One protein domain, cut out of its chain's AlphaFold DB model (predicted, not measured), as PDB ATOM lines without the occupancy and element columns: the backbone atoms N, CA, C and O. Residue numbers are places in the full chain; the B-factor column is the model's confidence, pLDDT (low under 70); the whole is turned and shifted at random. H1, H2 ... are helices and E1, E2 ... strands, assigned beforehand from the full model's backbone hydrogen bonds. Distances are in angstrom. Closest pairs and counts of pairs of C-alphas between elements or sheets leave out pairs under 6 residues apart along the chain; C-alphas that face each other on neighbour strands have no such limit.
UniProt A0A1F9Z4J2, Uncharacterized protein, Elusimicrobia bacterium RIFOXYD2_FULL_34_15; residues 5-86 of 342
ATOM      1  N   VAL A   5     -29.871 -45.461 -18.728       90.94
ATOM      2  CA  VAL A   5     -30.551 -46.724 -18.388       90.94
ATOM      3  C   VAL A   5     -29.644 -47.587 -17.512       90.94
ATOM      4  O   VAL A   5     -30.017 -47.982 -16.410       90.94
ATOM      5  N   THR A   6     -28.399 -47.808 -17.945       92.94
ATOM      6  CA  THR A   6     -27.414 -48.559 -17.150       92.94
ATOM      7  C   THR A   6     -27.126 -47.881 -15.809       92.94
ATOM      8  O   THR A   6     -26.925 -48.557 -14.802       92.94
ATOM      9  N   LEU A   7     -27.076 -46.548 -15.786       94.19
ATOM     10  CA  LEU A   7     -26.810 -45.786 -14.571       94.19
ATOM     11  C   LEU A   7     -27.954 -45.900 -13.553       94.19
ATOM     12  O   LEU A   7     -27.684 -46.138 -12.379       94.19
ATOM     13  N   PHE A   8     -29.206 -45.762 -13.985       95.81
ATOM     14  CA  PHE A   8     -30.372 -45.885 -13.111       95.81
ATOM     15  C   PHE A   8     -30.522 -47.303 -12.558       95.81
ATOM     16  O   PHE A   8     -30.737 -47.455 -11.357       95.81
ATOM     17  N   ASN A   9     -30.242 -48.329 -13.371       94.75
ATOM     18  CA  ASN A   9     -30.181 -49.715 -12.899       94.75
ATOM     19  C   ASN A   9     -29.128 -49.895 -11.792       94.75
ATOM     20  O   ASN A   9     -29.421 -50.472 -10.751       94.75
ATOM     21  N   LYS A  10     -27.918 -49.338 -11.961       94.69
ATOM     22  CA  LYS A  10     -26.862 -49.379 -10.925       94.69
ATOM     23  C   LYS A  10     -27.221 -48.622  -9.648       94.69
ATOM     24  O   LYS A  10     -26.686 -48.926  -8.589       94.69
ATOM     25  N   LEU A  11     -28.074 -47.610  -9.757       96.12
ATOM     26  CA  LEU A  11     -28.589 -46.844  -8.625       96.12
ATOM     27  C   LEU A  11     -29.815 -47.506  -7.980       96.12
ATOM     28  O   LEU A  11     -30.287 -46.992  -6.970       96.12
ATOM     29  N   ASN A  12     -30.306 -48.616  -8.545       95.44
ATOM     30  CA  ASN A  12     -31.544 -49.289  -8.167       95.44
ATOM     31  C   ASN A  12     -32.759 -48.341  -8.159       95.44
ATOM     32  O   ASN A  12     -33.556 -48.322  -7.221       95.44
ATOM     33  N   ILE A  13     -32.877 -47.507  -9.198       95.50
ATOM     34  CA  ILE A  13     -33.996 -46.575  -9.371       95.50
ATOM     35  C   ILE A  13     -34.612 -46.705 -10.762       95.50
ATOM     36  O   ILE A  13     -33.929 -47.021 -11.733       95.50
ATOM     37  N   LYS A  14     -35.901 -46.378 -10.857       93.38
ATOM     38  CA  LYS A  14     -36.626 -46.172 -12.112       93.38
ATOM     39  C   LYS A  14     -36.985 -44.694 -12.228       93.38
ATOM     40  O   LYS A  14     -37.542 -44.146 -11.278       93.38
ATOM     41  N   GLN A  15     -36.610 -44.034 -13.323       91.25
ATOM     42  CA  GLN A  15     -36.733 -42.576 -13.456       91.25
ATOM     43  C   GLN A  15     -38.190 -42.114 -13.323       91.25
ATOM     44  O   GLN A  15     -38.458 -41.124 -12.649       91.25
ATOM     45  N   GLU A  16     -39.122 -42.851 -13.920       92.69
ATOM     46  CA  GLU A  16     -40.562 -42.581 -13.937       92.69
ATOM     47  C   GLU A  16     -41.197 -42.504 -12.539       92.69
ATOM     48  O   GLU A  16     -42.220 -41.848 -12.361       92.69
ATOM     49  N   ASN A  17     -40.551 -43.087 -11.524       94.69
ATOM     50  CA  ASN A  17     -41.025 -43.047 -10.140       94.69
ATOM     51  C   ASN A  17     -40.732 -41.709  -9.438       94.69
ATOM     52  O   ASN A  17     -41.205 -41.487  -8.323       94.69
ATOM     53  N   TYR A  18     -39.944 -40.818 -10.048       94.44
ATOM     54  CA  TYR A  18     -39.457 -39.600  -9.407       94.44
ATOM     55  C   TYR A  18     -39.742 -38.362 -10.262       94.44
ATOM     56  O   TYR A  18     -39.161 -38.164 -11.326       94.44
ATOM     57  N   LYS A  19     -40.592 -37.463  -9.747       92.19
ATOM     58  CA  LYS A  19     -40.867 -36.151 -10.373       92.19
ATOM     59  C   LYS A  19     -39.722 -35.140 -10.198       92.19
ATOM     60  O   LYS A  19     -39.617 -34.192 -10.967       92.19
ATOM     61  N   ASP A  20     -38.882 -35.353  -9.189       94.75
ATOM     62  CA  ASP A  20     -37.760 -34.500  -8.793       94.75
ATOM     63  C   ASP A  20     -36.521 -35.386  -8.652       94.75
ATOM     64  O   ASP A  20     -36.270 -35.921  -7.574       94.75
ATOM     65  N   LEU A  21     -35.818 -35.663  -9.753       98.06
ATOM     66  CA  LEU A  21     -34.648 -36.538  -9.758       98.06
ATOM     67  C   LEU A  21     -33.401 -35.765 -10.174       98.06
ATOM     68  O   LEU A  21     -33.359 -35.108 -11.211       98.06
ATOM     69  N   HIS A  22     -32.334 -35.919  -9.399       98.31
ATOM     70  CA  HIS A  22     -31.029 -35.351  -9.708       98.31
ATOM     71  C   HIS A  22     -29.960 -36.415  -9.551       98.31
ATOM     72  O   HIS A  22     -29.923 -37.115  -8.541       98.31
ATOM     73  N   VAL A  23     -29.058 -36.508 -10.525       98.19
ATOM     74  CA  VAL A  23     -27.926 -37.433 -10.457       98.19
ATOM     75  C   VAL A  23     -26.628 -36.667 -10.551       98.19
ATOM     76  O   VAL A  23     -26.357 -35.984 -11.537       98.19
ATOM     77  N   LEU A  24     -25.807 -36.811  -9.518       97.06
ATOM     78  CA  LEU A  24     -24.488 -36.206  -9.411       97.06
ATOM     79  C   LEU A  24     -23.419 -37.281  -9.211       97.06
ATOM     80  O   LEU A  24     -23.725 -38.416  -8.858       97.06
ATOM     81  N   ARG A  25     -22.146 -36.915  -9.379       95.44
ATOM     82  CA  ARG A  25     -21.007 -37.774  -9.043       95.44
ATOM     83  C   ARG A  25     -20.109 -37.136  -8.005       95.44
ATOM     84  O   ARG A  25     -19.532 -36.072  -8.242       95.44
ATOM     85  N   PHE A  26     -19.902 -37.833  -6.898       94.31
ATOM     86  CA  PHE A  26     -18.977 -37.429  -5.851       94.31
ATOM     87  C   PHE A  26     -18.149 -38.632  -5.401       94.31
ATOM     88  O   PHE A  26     -18.688 -39.706  -5.182       94.31
ATOM     89  N   PHE A  27     -16.827 -38.447  -5.313       92.75
ATOM     90  CA  PHE A  27     -15.889 -39.498  -4.903       92.75
ATOM     91  C   PHE A  27     -16.062 -40.799  -5.718       92.75
ATOM     92  O   PHE A  27     -16.261 -41.870  -5.166       92.75
ATOM     93  N   SER A  28     -16.073 -40.648  -7.052       92.44
ATOM     94  CA  SER A  28     -16.374 -41.665  -8.089       92.44
ATOM     95  C   SER A  28     -17.736 -42.369  -8.025       92.44
ATOM     96  O   SER A  28     -18.113 -42.974  -9.025       92.44
ATOM     97  N   SER A  29     -18.513 -42.198  -6.955       94.56
ATOM     98  CA  SER A  29     -19.879 -42.717  -6.850       94.56
ATOM     99  C   SER A  29     -20.866 -41.817  -7.579       94.56
ATOM    100  O   SER A  29     -20.794 -40.588  -7.456       94.56
ATOM    101  N   TYR A  30     -21.817 -42.411  -8.294       97.19
ATOM    102  CA  TYR A  30     -23.029 -41.706  -8.696       97.19
ATOM    103  C   TYR A  30     -24.010 -41.705  -7.532       97.19
ATOM    104  O   TYR A  30     -24.135 -42.700  -6.820       97.19
ATOM    105  N   ILE A  31     -24.688 -40.582  -7.335       98.12
ATOM    106  CA  ILE A  31     -25.662 -40.380  -6.266       98.12
ATOM    107  C   ILE A  31     -26.941 -39.855  -6.898       98.12
ATOM    108  O   ILE A  31     -26.899 -38.856  -7.616       98.12
ATOM    109  N   ALA A  32     -28.056 -40.514  -6.603       98.44
ATOM    110  CA  ALA A  32     -29.388 -40.033  -6.922       98.44
ATOM    111  C   ALA A  32     -29.976 -39.298  -5.717       98.44
ATOM    112  O   ALA A  32     -29.953 -39.800  -4.588       98.44
ATOM    113  N   VAL A  33     -30.504 -38.106  -5.967       98.50
ATOM    114  CA  VAL A  33     -31.195 -37.273  -4.987       98.50
ATOM    115  C   VAL A  33     -32.603 -36.998  -5.492       98.50
ATOM    116  O   VAL A  33     -32.779 -36.655  -6.658       98.50
ATOM    117  N   SER A  34     -33.582 -37.126  -4.602       97.94
ATOM    118  CA  SER A  34     -34.966 -36.726  -4.847       97.94
ATOM    119  C   SER A  34     -35.572 -36.125  -3.586       97.94
ATOM    120  O   SER A  34     -35.324 -36.631  -2.487       97.94
ATOM    121  N   ASN A  35     -36.326 -35.028  -3.716       95.69
ATOM    122  CA  ASN A  35     -36.947 -34.318  -2.595       95.69
ATOM    123  C   ASN A  35     -35.938 -33.979  -1.477       95.69
ATOM    124  O   ASN A  35     -36.210 -34.143  -0.284       95.69
ATOM    125  N   GLY A  36     -34.721 -33.572  -1.858       95.69
ATOM    126  CA  GLY A  36     -33.641 -33.266  -0.915       95.69
ATOM    127  C   GLY A  36     -33.108 -34.465  -0.109       95.69
ATOM    128  O   GLY A  36     -32.440 -34.264   0.908       95.69
ATOM    129  N   LYS A  37     -33.376 -35.706  -0.530       97.19
ATOM    130  CA  LYS A  37     -32.877 -36.934   0.112       97.19
ATOM    131  C   LYS A  37     -32.073 -37.773  -0.874       97.19
ATOM    132  O   LYS A  37     -32.421 -37.866  -2.045       97.19
ATOM    133  N   VAL A  38     -31.001 -38.403  -0.394       97.94
ATOM    134  CA  VAL A  38     -30.264 -39.398  -1.186       97.94
ATOM    135  C   VAL A  38     -31.108 -40.668  -1.264       97.94
ATOM    136  O   VAL A  38     -31.420 -41.243  -0.224       97.94
ATOM    137  N   ILE A  39     -31.452 -41.087  -2.479       97.75
ATOM    138  CA  ILE A  39     -32.288 -42.269  -2.753       97.75
ATOM    139  C   ILE A  39     -31.497 -43.433  -3.365       97.75
ATOM    140  O   ILE A  39     -31.966 -44.560  -3.354       97.75
ATOM    141  N   GLY A  40     -30.285 -43.176  -3.867       97.31
ATOM    142  CA  GLY A  40     -29.426 -44.203  -4.451       97.31
ATOM    143  C   GLY A  40     -27.969 -43.763  -4.473       97.31
ATOM    144  O   GLY A  40     -27.671 -42.574  -4.613       97.31
ATOM    145  N   ILE A  41     -27.057 -44.718  -4.313       97.69
ATOM    146  CA  ILE A  41     -25.612 -44.499  -4.382       97.69
ATOM    147  C   ILE A  41     -24.941 -45.742  -4.963       97.69
ATOM    148  O   ILE A  41     -25.213 -46.852  -4.515       97.69
ATOM    149  N   THR A  42     -24.075 -45.561  -5.957       96.44
ATOM    150  CA  THR A  42     -23.239 -46.658  -6.467       96.44
ATOM    151  C   THR A  42     -22.009 -46.844  -5.591       96.44
ATOM    152  O   THR A  42     -21.610 -45.921  -4.880       96.44
ATOM    153  N   ASP A  43     -21.345 -47.989  -5.709       93.81
ATOM    154  CA  ASP A  43     -20.070 -48.192  -5.029       93.81
ATOM    155  C   ASP A  43     -19.024 -47.156  -5.482       93.81
ATOM    156  O   ASP A  43     -18.908 -46.857  -6.681       93.81
ATOM    157  N   PRO A  44     -18.263 -46.571  -4.541       91.62
ATOM    158  CA  PRO A  44     -17.070 -45.819  -4.865       91.62
ATOM    159  C   PRO A  44     -15.997 -46.761  -5.413       91.62
ATOM    160  O   PRO A  44     -15.888 -47.928  -5.045       91.62
ATOM    161  N   HIS A  45     -15.162 -46.206  -6.279       89.50
ATOM    162  CA  HIS A  45     -13.916 -46.818  -6.749       89.50
ATOM    163  C   HIS A  45     -12.731 -45.849  -6.598       89.50
ATOM    164  O   HIS A  45     -11.750 -45.922  -7.331       89.50
ATOM    165  N   MET A  46     -12.871 -44.843  -5.730       88.81
ATOM    166  CA  MET A  46     -11.856 -43.827  -5.449       88.81
ATOM    167  C   MET A  46     -11.190 -44.180  -4.125       88.81
ATOM    168  O   MET A  46     -11.872 -44.281  -3.115       88.81
ATOM    169  N   GLU A  47      -9.872 -44.318  -4.128       85.69
ATOM    170  CA  GLU A  47      -9.080 -44.524  -2.914       85.69
ATOM    171  C   GLU A  47      -8.857 -43.184  -2.201       85.69
ATOM    172  O   GLU A  47      -9.051 -43.049  -0.996       85.69
ATOM    173  N   TYR A  48      -8.506 -42.145  -2.963       86.88
ATOM    174  CA  TYR A  48      -8.158 -40.846  -2.404       86.88
ATOM    175  C   TYR A  48      -8.634 -39.694  -3.285       86.88
ATOM    176  O   TYR A  48      -8.463 -39.697  -4.502       86.88
ATOM    177  N   CYS A  49      -9.195 -38.653  -2.660       88.62
ATOM    178  CA  CYS A  49      -9.537 -37.405  -3.333       88.62
ATOM    179  C   CYS A  49      -9.178 -36.196  -2.451       88.62
ATOM    180  O   CYS A  49      -9.859 -35.953  -1.448       88.62
ATOM    181  N   PRO A  50      -8.183 -35.375  -2.834       85.94
ATOM    182  CA  PRO A  50      -7.781 -34.195  -2.068       85.94
ATOM    183  C   PRO A  50      -8.920 -33.177  -1.914       85.94
ATOM    184  O   PRO A  50      -9.059 -32.580  -0.849       85.94
ATOM    185  N   LEU A  51      -9.789 -33.019  -2.925       85.62
ATOM    186  CA  LEU A  51     -10.935 -32.104  -2.840       85.62
ATOM    187  C   LEU A  51     -11.970 -32.580  -1.820       85.62
ATOM    188  O   LEU A  51     -12.483 -31.781  -1.037       85.62
ATOM    189  N   ALA A  52     -12.281 -33.879  -1.836       84.50
ATOM    190  CA  ALA A  52     -13.222 -34.462  -0.892       84.50
ATOM    191  C   ALA A  52     -12.681 -34.349   0.535       84.50
ATOM    192  O   ALA A  52     -13.410 -33.905   1.413       84.50
ATOM    193  N   GLY A  53     -11.397 -34.650   0.747       79.81
ATOM    194  CA  GLY A  53     -10.767 -34.515   2.059       79.81
ATOM    195  C   GLY A  53     -10.659 -33.068   2.553       79.81
ATOM    196  O   GLY A  53     -10.760 -32.836   3.756       79.81
ATOM    197  N   TYR A  54     -10.488 -32.097   1.648       80.62
ATOM    198  CA  TYR A  54     -10.476 -30.668   1.980       80.62
ATOM    199  C   TYR A  54     -11.861 -30.161   2.403       80.62
ATOM    200  O   TYR A  54     -11.986 -29.469   3.410       80.62
ATOM    201  N   LEU A  55     -12.909 -30.525   1.656       76.75
ATOM    202  CA  LEU A  55     -14.268 -30.043   1.914       76.75
ATOM    203  C   LEU A  55     -15.012 -30.853   2.989       76.75
ATOM    204  O   LEU A  55     -15.847 -30.294   3.693       76.75
ATOM    205  N   TYR A  56     -14.718 -32.149   3.120       77.62
ATOM    206  CA  TYR A  56     -15.455 -33.098   3.960       77.62
ATOM    207  C   TYR A  56     -14.469 -33.971   4.743       77.62
ATOM    208  O   TYR A  56     -14.125 -35.081   4.333       77.62
ATOM    209  N   LYS A  57     -14.029 -33.474   5.909       68.06
ATOM    210  CA  LYS A  57     -12.996 -34.103   6.760       68.06
ATOM    211  C   LYS A  57     -13.222 -35.602   7.001       68.06
ATOM    212  O   LYS A  57     -12.257 -36.352   7.052       68.06
ATOM    213  N   LYS A  58     -14.478 -36.055   7.092       62.75
ATOM    214  CA  LYS A  58     -14.817 -37.469   7.321       62.75
ATOM    215  C   LYS A  58     -14.388 -38.412   6.194       62.75
ATOM    216  O   LYS A  58     -13.999 -39.529   6.490       62.75
ATOM    217  N   VAL A  59     -14.366 -37.955   4.938       61.84
ATOM    218  CA  VAL A  59     -13.883 -38.771   3.805       61.84
ATOM    219  C   VAL A  59     -12.367 -39.005   3.900       61.84
ATOM    220  O   VAL A  59     -11.867 -40.021   3.440       61.84
ATOM    221  N   LYS A  60     -11.624 -38.088   4.536       57.81
ATOM    222  CA  LYS A  60     -10.167 -38.190   4.729       57.81
ATOM    223  C   LYS A  60      -9.764 -39.149   5.860       57.81
ATOM    224  O   LYS A  60      -8.619 -39.578   5.896       57.81
ATOM    225  N   LEU A  61     -10.663 -39.426   6.807       55.16
ATOM    226  CA  LEU A  61     -10.354 -40.141   8.055       55.16
ATOM    227  C   LEU A  61     -10.510 -41.667   7.957       55.16
ATOM    228  O   LEU A  61     -10.305 -42.363   8.949       55.16
ATOM    229  N   LEU A  62     -10.875 -42.192   6.788       61.12
ATOM    230  CA  LEU A  62     -11.071 -43.624   6.592       61.12
ATOM    231  C   LEU A  62      -9.700 -44.304   6.464       61.12
ATOM    232  O   LEU A  62      -9.022 -44.169   5.451       61.12
ATOM    233  N   LYS A  63      -9.274 -44.986   7.538       54.72
ATOM    234  CA  LYS A  63      -7.983 -45.699   7.628       54.72
ATOM    235  C   LYS A  63      -7.942 -46.988   6.794       54.72
ATOM    236  O   LYS A  63      -6.856 -47.463   6.484       54.72
ATOM    237  N   LYS A  64      -9.105 -47.553   6.452       66.19
ATOM    238  CA  LYS A  64      -9.272 -48.773   5.652       66.19
ATOM    239  C   LYS A  64     -10.318 -48.522   4.567       66.19
ATOM    240  O   LYS A  64     -11.272 -47.778   4.800       66.19
ATOM    241  N   TYR A  65     -10.121 -49.125   3.396       74.94
ATOM    242  CA  TYR A  65     -11.088 -49.063   2.307       74.94
ATOM    243  C   TYR A  65     -12.322 -49.905   2.657       74.94
ATOM    244  O   TYR A  65     -12.332 -51.117   2.465       74.94
ATOM    245  N   ASP A  66     -13.333 -49.251   3.223       86.25
ATOM    246  CA  ASP A  66     -14.629 -49.835   3.562       86.25
ATOM    247  C   ASP A  66     -15.715 -49.126   2.747       86.25
ATOM    248  O   ASP A  66     -15.963 -47.928   2.913       86.25
ATOM    249  N   ILE A  67     -16.329 -49.868   1.827       88.88
ATOM    250  CA  ILE A  67     -17.297 -49.342   0.861       88.88
ATOM    251  C   ILE A  67     -18.497 -48.700   1.562       88.88
ATOM    252  O   ILE A  67     -18.927 -47.618   1.152       88.88
ATOM    253  N   GLU A  68     -19.017 -49.315   2.624       91.19
ATOM    254  CA  GLU A  68     -20.217 -48.826   3.300       91.19
ATOM    255  C   GLU A  68     -19.911 -47.573   4.123       91.19
ATOM    256  O   GLU A  68     -20.618 -46.568   3.996       91.19
ATOM    257  N   LEU A  69     -18.782 -47.542   4.840       89.50
ATOM    258  CA  LEU A  69     -18.347 -46.327   5.542       89.50
ATOM    259  C   LEU A  69     -18.081 -45.159   4.576       89.50
ATOM    260  O   LEU A  69     -18.411 -44.004   4.876       89.50
ATOM    261  N   ILE A  70     -17.517 -45.428   3.390       89.94
ATOM    262  CA  ILE A  70     -17.335 -44.395   2.359       89.94
ATOM    263  C   ILE A  70     -18.697 -43.897   1.858       89.94
ATOM    264  O   ILE A  70     -18.903 -42.681   1.767       89.94
ATOM    265  N   LYS A  71     -19.648 -44.794   1.563       93.00
ATOM    266  CA  LYS A  71     -21.008 -44.414   1.142       93.00
ATOM    267  C   LYS A  71     -21.700 -43.550   2.192       93.00
ATOM    268  O   LYS A  71     -22.313 -42.543   1.834       93.00
ATOM    269  N   GLU A  72     -21.592 -43.886   3.474       92.69
ATOM    270  CA  GLU A  72     -22.139 -43.073   4.565       92.69
ATOM    271  C   GLU A  72     -21.514 -41.676   4.619       92.69
ATOM    272  O   GLU A  72     -22.228 -40.670   4.729       92.69
ATOM    273  N   ALA A  73     -20.189 -41.579   4.475       91.94
ATOM    274  CA  ALA A  73     -19.492 -40.298   4.427       91.94
ATOM    275  C   ALA A  73     -19.942 -39.447   3.223       91.94
ATOM    276  O   ALA A  73     -20.171 -38.240   3.372       91.94
ATOM    277  N   ILE A  74     -20.133 -40.067   2.052       93.75
ATOM    278  CA  ILE A  74     -20.676 -39.419   0.847       93.75
ATOM    279  C   ILE A  74     -22.109 -38.933   1.096       93.75
ATOM    280  O   ILE A  74     -22.398 -37.756   0.856       93.75
ATOM    281  N   LYS A  75     -22.998 -39.789   1.619       95.00
ATOM    282  CA  LYS A  75     -24.390 -39.433   1.953       95.00
ATOM    283  C   LYS A  75     -24.436 -38.245   2.909       95.00
ATOM    284  O   LYS A  75     -25.186 -37.295   2.676       95.00
ATOM    285  N   LYS A  76     -23.599 -38.250   3.952       94.31
ATOM    286  CA  LYS A  76     -23.514 -37.146   4.914       94.31
ATOM    287  C   LYS A  76     -23.059 -35.845   4.251       94.31
ATOM    288  O   LYS A  76     -23.689 -34.813   4.466       94.31
ATOM    289  N   ALA A  77     -22.027 -35.889   3.411       94.06
ATOM    290  CA  ALA A  77     -21.555 -34.716   2.676       94.06
ATOM    291  C   ALA A  77     -22.629 -34.140   1.736       94.06
ATOM    292  O   ALA A  77     -22.797 -32.922   1.654       94.06
ATOM    293  N   VAL A  78     -23.394 -34.995   1.048       95.88
ATOM    294  CA  VAL A  78     -24.525 -34.560   0.212       95.88
ATOM    295  C   VAL A  78     -25.645 -33.968   1.075       95.88
ATOM    296  O   VAL A  78     -26.147 -32.893   0.758       95.88
ATOM    297  N   LYS A  79     -25.982 -34.580   2.214       96.25
ATOM    298  CA  LYS A  79     -26.969 -34.033   3.162       96.25
ATOM    299  C   LYS A  79     -26.557 -32.655   3.695       96.25
ATOM    300  O   LYS A  79     -27.390 -31.756   3.756       96.25
ATOM    301  N   GLU A  80     -25.281 -32.461   4.029       94.94
ATOM    302  CA  GLU A  80     -24.733 -31.162   4.451       94.94
ATOM    303  C   GLU A  80     -24.824 -30.106   3.343       94.94
ATOM    304  O   GLU A  80     -25.112 -28.939   3.608       94.94
ATOM    305  N   LYS A  81     -24.602 -30.497   2.085       94.75
ATOM    306  CA  LYS A  81     -24.772 -29.608   0.930       94.75
ATOM    307  C   LYS A  81     -26.225 -29.164   0.766       94.75
ATOM    308  O   LYS A  81     -26.480 -27.971   0.585       94.75
ATOM    309  N   ILE A  82     -27.154 -30.112   0.841       96.81
ATOM    310  CA  ILE A  82     -28.592 -29.855   0.736       96.81
ATOM    311  C   ILE A  82     -29.029 -28.918   1.867       96.81
ATOM    312  O   ILE A  82     -29.618 -27.875   1.596       96.81
ATOM    313  N   SER A  83     -28.663 -29.208   3.119       96.94
ATOM    314  CA  SER A  83     -29.077 -28.383   4.261       96.94
ATOM    315  C   SER A  83     -28.478 -26.973   4.237       96.94
ATOM    316  O   SER A  83     -29.181 -25.998   4.499       96.94
ATOM    317  N   ARG A  84     -27.191 -26.828   3.895       95.06
ATOM    318  CA  ARG A  84     -26.492 -25.531   3.962       95.06
ATOM    319  C   ARG A  84     -26.739 -24.641   2.748       95.06
ATOM    320  O   ARG A  84     -26.794 -23.415   2.894       95.06
ATOM    321  N   PHE A  85     -26.845 -25.232   1.558       95.62
ATOM    322  CA  PHE A  85     -26.876 -24.500   0.285       95.62
ATOM    323  C   PHE A  85     -28.175 -24.692  -0.506       95.62
ATOM    324  O   PHE A  85     -28.375 -24.018  -1.520       95.62
ATOM    325  N   GLY A  86     -29.062 -25.577  -0.045       97.25
ATOM    326  CA  GLY A  86     -30.327 -25.871  -0.711       97.25
ATOM    327  C   GLY A  86     -30.159 -26.608  -2.038       97.25
ATOM    328  O   GLY A  86     -31.050 -26.512  -2.874       97.25
TER     329      GLY A  86
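Overview. This is residues 5 to 86 of the 342 residues of an uncharacterized protein of Elusimicrobia bacterium RIFOXYD2_FULL_34_15 (UniProt A0A1F9Z4J2). A small, twisted three-stranded sheet, E1 to E3, has the long helix H4 slanting over one face, while E4, H2 and H3 form a short arm at one end of the domain, where H3 packs on H4. The short helix H1 lies well away from this arm and only grazes the sheet. The printed part has 82 residues with four named helices and four named strands, in the order H1 E1 E2 E3 E4 H2 H3 H4. The class is mixed, helices and strands; the whole is compact, with a radius of gyration of the C-alphas of 12.8 A and spans of 39 by 28 by 17 A.

Arrangement. H1, residues 5 to 10, grazes the sheet with residues 7 to 10. E1, residues 22 to 26, E2, residues 29 to 34, and E3, residues 37 to 41, form a meander, each strand the antiparallel neighbour of the one before. N 24 and O 31 are 3.0 A apart, and N 34 and O 37 2.9 A, within hydrogen-bond range. E4, residues 46 to 48, pairs with no named strand. H2, residues 50 to 55, and H3, residues 57 to 60, touch only at the corner, C-alphas 53 and 60 being closest at 4.6 A. H4, residues 67 to 85, touches H3 with residues 70 to 74 alone; C-alphas 59 and 73 are closest, 5.8 A apart. H4 is on the sheet at a height of 8.6 A, slantwise at 45 degrees to E2 on the local plane. In H1, H2 and H4 every O i to N i+4 pair is within hydrogen-bond range; H3 is too short for one.

Along the chain. H1 begins at C-alpha 5 (-30.551, -46.724, -18.388). E2 measures 16.4 A and H4 26.6 A, ending at C-alpha 85 (-26.876, -24.500, 0.285).

Size, cuts and confidence. C-alphas 16 and 63 are farthest apart, 39.2 A. The printed part has no cut; H1 to E1 is a long link. Residues 57 to 64 have pLDDT under 70.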